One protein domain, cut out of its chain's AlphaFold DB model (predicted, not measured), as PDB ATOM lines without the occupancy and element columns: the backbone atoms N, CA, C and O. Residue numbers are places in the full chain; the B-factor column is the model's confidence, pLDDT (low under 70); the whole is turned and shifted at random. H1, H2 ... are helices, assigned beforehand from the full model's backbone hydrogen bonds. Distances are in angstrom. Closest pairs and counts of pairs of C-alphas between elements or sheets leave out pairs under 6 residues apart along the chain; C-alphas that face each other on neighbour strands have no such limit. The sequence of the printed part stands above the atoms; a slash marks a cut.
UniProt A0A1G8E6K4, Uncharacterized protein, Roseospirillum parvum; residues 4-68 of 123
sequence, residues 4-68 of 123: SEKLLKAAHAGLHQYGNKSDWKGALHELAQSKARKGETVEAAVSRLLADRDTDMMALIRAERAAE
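Overview. This is residues 4 to 68 of the 123 residues of an uncharacterized protein of Roseospirillum parvum (UniProt A0A1G8E6K4). H2 and H4 run side by side in opposite ways, and two shorter helices cross them: H1 packs across both, while H3 packs across H2. The 65 printed residues hold four named helices, H1 to H4 in chain order, and no named strand; the class is all helix. The whole is compact, with a radius of gyration of the C-alphas of 11.1 A, but elongated, spanning 34 by 21 by 19 A.

Along the chain. H1, residues 4 to 12, begins at C-alpha 4 (201.587, 172.814, 189.935) and is 12.3 A long. H2, residues 21 to 35, measures 21.0 A. H3, residues 42 to 51, measures 14.0 A. H4, residues 55 to 67, measures 18.5 A and ends at C-alpha 67 (212.872, 163.618, 185.913).

Arrangement. H2 touches H4 at a shallow tilt of 22 degrees, opposite ways; their closest C-alphas, Trp 24 and Glu 64, are 5.2 A apart. H1 is about perpendicular to both, touching H2 (Ser 4 and Ala 27, closest C-alphas, 4.6 A; 75 degrees) and H4 (Ala 11 and Ala 59, 5.0 A; 90 degrees). H3 touches H2 about perpendicular at 84 degrees, closest C-alphas Ala 32 and Val 46, 5.3 A. H3 and H4 only just touch, only at the corner, with 3 pairs of C-alphas within 8 A. H1 and H3 are apart. In all four helices every O i to N i+4 pair is within hydrogen-bond range.

Size, cuts and confidence. The C-alphas farthest apart, Gln 17 and Gly 39, are 34.4 A apart. The printed part has no cut and no long link. Model confidence is under 70 at residues 50 to 58 and 65 to 68.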
ATOM      1  N   SER A   4     201.560 173.024 191.386       77.38
ATOM      2  CA  SER A   4     201.587 172.814 189.935       77.38
ATOM      3  C   SER A   4     201.939 174.073 189.139       77.38
ATOM      4  O   SER A   4     202.682 173.993 188.165       77.38
ATOM      5  N   GLU A   5     201.507 175.260 189.579       79.81
ATOM      6  CA  GLU A   5     201.923 176.536 188.969       79.81
ATOM      7  C   GLU A   5     203.420 176.813 189.170       79.81
ATOM      8  O   GLU A   5     204.093 177.332 188.275       79.81
ATOM      9  N   LYS A   6     203.969 176.452 190.337       83.56
ATOM     10  CA  LYS A   6     205.412 176.570 190.595       83.56
ATOM     11  C   LYS A   6     206.207 175.600 189.725       83.56
ATOM     12  O   LYS A   6     207.249 175.988 189.206       83.56
ATOM     13  N   LEU A   7     205.695 174.384 189.529       81.38
ATOM     14  CA  LEU A   7     206.275 173.388 188.630       81.38
ATOM     15  C   LEU A   7     206.246 173.869 187.175       81.38
ATOM     16  O   LEU A   7     207.288 173.872 186.534       81.38
ATOM     17  N   LEU A   8     205.122 174.392 186.678       78.12
ATOM     18  CA  LEU A   8     205.029 175.031 185.355       78.12
ATOM     19  C   LEU A   8     206.101 176.105 185.160       78.12
ATOM     20  O   LEU A   8     206.868 176.074 184.199       78.12
ATOM     21  N   LYS A   9     206.209 177.028 186.118       81.44
ATOM     22  CA  LYS A   9     207.209 178.097 186.072       81.44
ATOM     23  C   LYS A   9     208.644 177.557 186.113       81.44
ATOM     24  O   LYS A   9     209.506 178.067 185.400       81.44
ATOM     25  N   ALA A  10     208.904 176.530 186.920       79.81
ATOM     26  CA  ALA A  10     210.201 175.865 186.983       79.81
ATOM     27  C   ALA A  10     210.535 175.149 185.667       79.81
ATOM     28  O   ALA A  10     211.651 175.279 185.170       79.81
ATOM     29  N   ALA A  11     209.565 174.471 185.056       79.50
ATOM     30  CA  ALA A  11     209.719 173.807 183.770       79.50
ATOM     31  C   ALA A  11     210.053 174.805 182.652       79.50
ATOM     32  O   ALA A  11     210.972 174.571 181.872       79.50
ATOM     33  N   HIS A  12     209.378 175.959 182.614       76.25
ATOM     34  CA  HIS A  12     209.706 177.049 181.687       76.25
ATOM     35  C   HIS A  12     211.126 177.580 181.842       76.25
ATOM     36  O   HIS A  12     211.768 177.938 180.857       76.25
ATOM     37  N   ALA A  13     211.607 177.638 183.082       79.75
ATOM     38  CA  ALA A  13     212.960 178.062 183.404       79.75
ATOM     39  C   ALA A  13     214.010 176.950 183.197       79.75
ATOM     40  O   ALA A  13     215.182 177.170 183.490       79.75
ATOM     41  N   GLY A  14     213.613 175.756 182.730       74.06
ATOM     42  CA  GLY A  14     214.503 174.601 182.572       74.06
ATOM     43  C   GLY A  14     214.944 173.959 183.895       74.06
ATOM     44  O   GLY A  14     215.876 173.158 183.918       74.06
ATOM     45  N   LEU A  15     214.289 174.290 185.010       77.94
ATOM     46  CA  LEU A  15     214.607 173.807 186.356       77.94
ATOM     47  C   LEU A  15     213.912 172.468 186.640       77.94
ATOM     48  O   LEU A  15     213.075 172.353 187.534       77.94
ATOM     49  N   HIS A  16     214.266 171.434 185.878       73.69
ATOM     50  CA  HIS A  16     213.610 170.119 185.951       73.69
ATOM     51  C   HIS A  16     213.832 169.389 187.293       73.69
ATOM     52  O   HIS A  16     213.061 168.507 187.654       73.69
ATOM     53  N   GLN A  17     214.836 169.805 188.072       73.94
ATOM     54  CA  GLN A  17     215.121 169.311 189.429       73.94
ATOM     55  C   GLN A  17     214.154 169.818 190.515       73.94
ATOM     56  O   GLN A  17     214.276 169.426 191.672       73.94
ATOM     57  N   TYR A  18     213.229 170.723 190.176       77.19
ATOM     58  CA  TYR A  18     212.310 171.343 191.139       77.19
ATOM     59  C   TYR A  18     211.166 170.417 191.596       77.19
ATOM     60  O   TYR A  18     210.451 170.746 192.538       77.19
ATOM     61  N   GLY A  19     211.001 169.264 190.946       73.88
ATOM     62  CA  GLY A  19     210.003 168.257 191.292       73.88
ATOM     63  C   GLY A  19     210.481 166.857 190.928       73.88
ATOM     64  O   GLY A  19     211.348 166.682 190.067       73.88
ATOM     65  N   ASN A  20     209.920 165.853 191.594       78.81
ATOM     66  CA  ASN A  20     210.103 164.456 191.217       78.81
ATOM     67  C   ASN A  20     209.087 164.052 190.126       78.81
ATOM     68  O   ASN A  20     208.167 164.797 189.794       78.81
ATOM     69  N   LYS A  21     209.231 162.849 189.562       76.62
ATOM     70  CA  LYS A  21     208.348 162.342 188.497       76.62
ATOM     71  C   LYS A  21     206.853 162.406 188.849       76.62
ATOM     72  O   LYS A  21     206.039 162.749 187.996       76.62
ATOM     73  N   SER A  22     206.485 162.064 190.084       79.75
ATOM     74  CA  SER A  22     205.091 162.091 190.538       79.75
ATOM     75  C   SER A  22     204.550 163.517 190.602       79.75
ATOM     76  O   SER A  22     203.399 163.736 190.225       79.75
ATOM     77  N   ASP A  23     205.386 164.479 190.998       81.88
ATOM     78  CA  ASP A  23     205.026 165.900 191.041       81.88
ATOM     79  C   ASP A  23     204.755 166.433 189.625       81.88
ATOM     80  O   ASP A  23     203.729 167.070 189.379       81.88
ATOM     81  N   TRP A  24     205.629 166.108 188.664       81.56
ATOM     82  CA  TRP A  24     205.468 166.508 187.261       81.56
ATOM     83  C   TRP A  24     204.232 165.886 186.610       81.56
ATOM     84  O   TRP A  24     203.464 166.583 185.946       81.56
ATOM     85  N   LYS A  25     203.992 164.594 186.858       81.25
ATOM     86  CA  LYS A  25     202.803 163.893 186.365       81.25
ATOM     87  C   LYS A  25     201.516 164.455 186.979       81.25
ATOM     88  O   LYS A  25     200.520 164.612 186.277       81.25
ATOM     89  N   GLY A  26     201.541 164.783 188.273       82.25
ATOM     90  CA  GLY A  26     200.433 165.443 188.962       82.25
ATOM     91  C   GLY A  26     200.126 166.815 188.364       82.25
ATOM     92  O   GLY A  26     198.979 167.088 188.017       82.25
ATOM     93  N   ALA A  27     201.158 167.632 188.137       83.50
ATOM     94  CA  ALA A  27     201.015 168.950 187.523       83.50
ATOM     95  C   ALA A  27     200.455 168.880 186.092       83.50
ATOM     96  O   ALA A  27     199.595 169.685 185.730       83.50
ATOM     97  N   LEU A  28     200.886 167.898 185.288       79.88
ATOM     98  CA  LEU A  28     200.337 167.658 183.950       79.88
ATOM     99  C   LEU A  28     198.844 167.295 184.011       79.88
ATOM    100  O   LEU A  28     198.046 167.793 183.218       79.88
ATOM    101  N   HIS A  29     198.459 166.447 184.965       82.38
ATOM    102  CA  HIS A  29     197.079 165.996 185.131       82.38
ATOM    103  C   HIS A  29     196.155 167.123 185.614       82.38
ATOM    104  O   HIS A  29     195.041 167.267 185.111       82.38
ATOM    105  N   GLU A  30     196.622 167.970 186.535       84.00
ATOM    106  CA  GLU A  30     195.898 169.172 186.965       84.00
ATOM    107  C   GLU A  30     195.748 170.191 185.828       84.00
ATOM    108  O   GLU A  30     194.666 170.747 185.624       84.00
ATOM    109  N   LEU A  31     196.805 170.404 185.034       80.94
ATOM    110  CA  LEU A  31     196.735 171.265 183.854       80.94
ATOM    111  C   LEU A  31     195.728 170.721 182.833       80.94
ATOM    112  O   LEU A  31     194.928 171.480 182.284       80.94
ATOM    113  N   ALA A  32     195.723 169.407 182.611       82.50
ATOM    114  CA  ALA A  32     194.768 168.754 181.731       82.50
ATOM    115  C   ALA A  32     193.329 168.871 182.232       82.50
ATOM    116  O   ALA A  32     192.446 169.151 181.431       82.50
ATOM    117  N   GLN A  33     193.088 168.749 183.540       81.81
ATOM    118  CA  GLN A  33     191.773 169.014 184.132       81.81
ATOM    119  C   GLN A  33     191.323 170.459 183.903       81.81
ATOM    120  O   GLN A  33     190.179 170.692 183.522       81.81
ATOM    121  N   SER A  34     192.225 171.426 184.081       83.00
ATOM    122  CA  SER A  34     191.938 172.847 183.849       83.00
ATOM    123  C   SER A  34     191.637 173.163 182.379       83.00
ATOM    124  O   SER A  34     190.801 174.020 182.089       83.00
ATOM    125  N   LYS A  35     192.322 172.491 181.450       78.62
ATOM    126  CA  LYS A  35     192.219 172.721 180.000       78.62
ATOM    127  C   LYS A  35     191.259 171.755 179.301       78.62
ATOM    128  O   LYS A  35     191.121 171.848 178.077       78.62
ATOM    129  N   ALA A  36     190.628 170.840 180.036       81.62
ATOM    130  CA  ALA A  36     189.681 169.878 179.495       81.62
ATOM    131  C   ALA A  36     188.460 170.601 178.921       81.62
ATOM    132  O   ALA A  36     187.884 171.505 179.531       81.62
ATOM    133  N   ARG A  37     188.049 170.198 177.721       82.44
ATOM    134  CA  ARG A  37     186.805 170.665 177.109       82.44
ATOM    135  C   ARG A  37     185.611 170.004 177.800       82.44
ATOM    136  O   ARG A  37     185.727 168.950 178.420       82.44
ATOM    137  N   LYS A  38     184.426 170.606 177.685       81.56
ATOM    138  CA  LYS A  38     183.202 170.051 178.282       81.56
ATOM    139  C   LYS A  38     182.926 168.648 177.716       81.56
ATOM    140  O   LYS A  38     182.707 168.512 176.517       81.56
ATOM    141  N   GLY A  39     182.931 167.634 178.584       79.75
ATOM    142  CA  GLY A  39     182.765 166.224 178.206       79.75
ATOM    143  C   GLY A  39     184.055 165.503 177.785       79.75
ATOM    144  O   GLY A  39     183.993 164.328 177.439       79.75
ATOM    145  N   GLU A  40     185.211 166.171 177.818       82.56
ATOM    146  CA  GLU A  40     186.525 165.567 177.574       82.56
ATOM    147  C   GLU A  40     187.037 164.910 178.864       82.56
ATOM    148  O   GLU A  40     186.994 165.512 179.939       82.56
ATOM    149  N   THR A  41     187.514 163.666 178.779       85.19
ATOM    150  CA  THR A  41     188.178 163.020 179.919       85.19
ATOM    151  C   THR A  41     189.543 163.658 180.152       85.19
ATOM    152  O   THR A  41     190.157 164.190 179.229       85.19
ATOM    153  N   VAL A  42     190.064 163.575 181.377       75.38
ATOM    154  CA  VAL A  42     191.394 164.126 181.688       75.38
ATOM    155  C   VAL A  42     192.478 163.467 180.836       75.38
ATOM    156  O   VAL A  42     193.369 164.147 180.354       75.38
ATOM    157  N   GLU A  43     192.370 162.168 180.565       75.12
ATOM    158  CA  GLU A  43     193.300 161.432 179.698       75.12
ATOM    159  C   GLU A  43     193.218 161.874 178.231       75.12
ATOM    160  O   GLU A  43     194.248 161.976 177.559       75.12
ATOM    161  N   ALA A  44     192.018 162.185 177.729       76.31
ATOM    162  CA  ALA A  44     191.840 162.758 176.397       76.31
ATOM    163  C   ALA A  44     192.386 164.190 176.335       76.31
ATOM    164  O   ALA A  44     193.065 164.539 175.372       76.31
ATOM    165  N   ALA A  45     192.179 164.981 177.391       74.56
ATOM    166  CA  ALA A  45     192.754 166.310 177.522       74.56
ATOM    167  C   ALA A  45     194.285 166.244 177.579       74.56
ATOM    168  O   ALA A  45     194.921 166.981 176.840       74.56
ATOM    169  N   VAL A  46     194.882 165.323 178.349       73.94
ATOM    170  CA  VAL A  46     196.330 165.048 178.343       73.94
ATOM    171  C   VAL A  46     196.781 164.656 176.940       73.94
ATOM    172  O   VAL A  46     197.738 165.225 176.443       73.94
ATOM    173  N   SER A  47     196.094 163.733 176.269       74.31
ATOM    174  CA  SER A  47     196.489 163.261 174.932       74.31
ATOM    175  C   SER A  47     196.421 164.368 173.877       74.31
ATOM    176  O   SER A  47     197.319 164.489 173.047       74.31
ATOM    177  N   ARG A  48     195.383 165.210 173.928       77.31
ATOM    178  CA  ARG A  48     195.250 166.396 173.075       77.31
ATOM    179  C   ARG A  48     196.328 167.419 173.389       77.31
ATOM    180  O   ARG A  48     196.918 167.967 172.471       77.31
ATOM    181  N   LEU A  49     196.578 167.657 174.670       72.44
ATOM    182  CA  LEU A  49     197.641 168.528 175.139       72.44
ATOM    183  C   LEU A  49     198.991 168.020 174.612       72.44
ATOM    184  O   LEU A  49     199.650 168.744 173.890       72.44
ATOM    185  N   LEU A  50     199.342 166.749 174.795       68.38
ATOM    186  CA  LEU A  50     200.561 166.145 174.240       68.38
ATOM    187  C   LEU A  50     200.685 166.280 172.709       68.38
ATOM    188  O   LEU A  50     201.802 166.268 172.190       68.38
ATOM    189  N   ALA A  51     199.564 166.373 171.989       69.56
ATOM    190  CA  ALA A  51     199.537 166.579 170.543       69.56
ATOM    191  C   ALA A  51     199.638 168.062 170.135       69.56
ATOM    192  O   ALA A  51     200.136 168.364 169.047       69.56
ATOM    193  N   ASP A  52     199.184 168.980 170.989       64.31
ATOM    194  CA  ASP A  52     199.318 170.422 170.798       64.31
ATOM    195  C   ASP A  52     200.748 170.880 171.132       64.31
ATOM    196  O   ASP A  52     201.447 170.305 171.961       64.31
ATOM    197  N   ARG A  53     201.232 171.938 170.476       55.34
ATOM    198  CA  ARG A  53     202.584 172.488 170.712       55.34
ATOM    199  C   ARG A  53     202.556 173.727 171.604       55.34
ATOM    200  O   ARG A  53     203.245 174.703 171.324       55.34
ATOM    201  N   ASP A  54     201.751 173.700 172.661       64.12
ATOM    202  CA  ASP A  54     201.720 174.799 173.625       64.12
ATOM    203  C   ASP A  54     203.067 174.883 174.372       64.12
ATOM    204  O   ASP A  54     203.612 173.873 174.836       64.12
ATOM    205  N   THR A  55     203.638 176.088 174.440       60.16
ATOM    206  CA  THR A  55     205.004 176.324 174.942       60.16
ATOM    207  C   THR A  55     205.113 175.939 176.415       60.16
ATOM    208  O   THR A  55     206.112 175.339 176.824       60.16
ATOM    209  N   ASP A  56     204.053 176.200 177.182       66.31
ATOM    210  CA  ASP A  56     204.001 175.962 178.624       66.31
ATOM    211  C   ASP A  56     203.961 174.481 178.981       66.31
ATOM    212  O   ASP A  56     204.520 174.013 179.976       66.31
ATOM    213  N   MET A  57     203.370 173.703 178.095       67.44
ATOM    214  CA  MET A  57     203.176 172.283 178.285       67.44
ATOM    215  C   MET A  57     204.328 171.466 177.691       67.44
ATOM    216  O   MET A  57     204.722 170.466 178.286       67.44
ATOM    217  N   MET A  58     204.974 171.925 176.613       67.00
ATOM    218  CA  MET A  58     206.249 171.343 176.171       67.00
ATOM    219  C   MET A  58     207.329 171.455 177.251       67.00
ATOM    220  O   MET A  58     208.165 170.560 177.377       67.00
ATOM    221  N   ALA A  59     207.304 172.529 178.043       71.00
ATOM    222  CA  ALA A  59     208.187 172.680 179.187       71.00
ATOM    223  C   ALA A  59     207.918 171.599 180.248       71.00
ATOM    224  O   ALA A  59     208.848 170.898 180.648       71.00
ATOM    225  N   LEU A  60     206.656 171.395 180.647       75.12
ATOM    226  CA  LEU A  60     206.279 170.349 181.608       75.12
ATOM    227  C   LEU A  60     206.627 168.938 181.127       75.12
ATOM    228  O   LEU A  60     207.155 168.150 181.902       75.12
ATOM    229  N   ILE A  61     206.387 168.622 179.851       72.75
ATOM    230  CA  ILE A  61     206.716 167.310 179.271       72.75
ATOM    231  C   ILE A  61     208.228 167.072 179.294       72.75
ATOM    232  O   ILE A  61     208.688 165.970 179.591       72.75
ATOM    233  N   ARG A  62     209.025 168.102 178.979       73.31
ATOM    234  CA  ARG A  62     210.488 168.020 179.075       73.31
ATOM    235  C   ARG A  62     210.935 167.823 180.516       73.31
ATOM    236  O   ARG A  62     211.845 167.033 180.733       73.31
ATOM    237  N   ALA A  63     210.291 168.486 181.474       73.25
ATOM    238  CA  ALA A  63     210.582 168.317 182.892       73.25
ATOM    239  C   ALA A  63     210.206 166.913 183.398       73.25
ATOM    240  O   ALA A  63     211.030 166.275 184.045       73.25
ATOM    241  N   GLU A  64     209.035 166.383 183.024       72.50
ATOM    242  CA  GLU A  64     208.621 165.009 183.344       72.50
ATOM    243  C   GLU A  64     209.605 163.985 182.760       72.50
ATOM    244  O   GLU A  64     210.075 163.101 183.475       72.50
ATOM    245  N   ARG A  65     209.988 164.144 181.485       69.62
ATOM    246  CA  ARG A  65     210.980 163.280 180.820       69.62
ATOM    247  C   ARG A  65     212.388 163.421 181.391       69.62
ATOM    248  O   ARG A  65     213.130 162.451 181.382       69.62
ATOM    249  N   ALA A  66     212.777 164.605 181.852       69.06
ATOM    250  CA  ALA A  66     214.082 164.835 182.471       69.06
ATOM    251  C   ALA A  66     214.145 164.333 183.922       69.06
ATOM    252  O   ALA A  66     215.228 164.024 184.410       69.06
ATOM    253  N   ALA A  67     212.999 164.249 184.604       65.19
ATOM    254  CA  ALA A  67     212.872 163.618 185.913       65.19
ATOM    255  C   ALA A  67     212.847 162.079 185.828       65.19
ATOM    256  O   ALA A  67     213.031 161.407 186.845       65.19
ATOM    257  N   GLU A  68     212.645 161.502 184.638       57.78
ATOM    258  CA  GLU A  68     212.987 160.104 184.391       57.78
ATOM    259  C   GLU A  68     214.517 159.978 184.252       57.78
ATOM    260  O   GLU A  68     215.107 160.642 183.396       57.78
TER     261      GLU A  68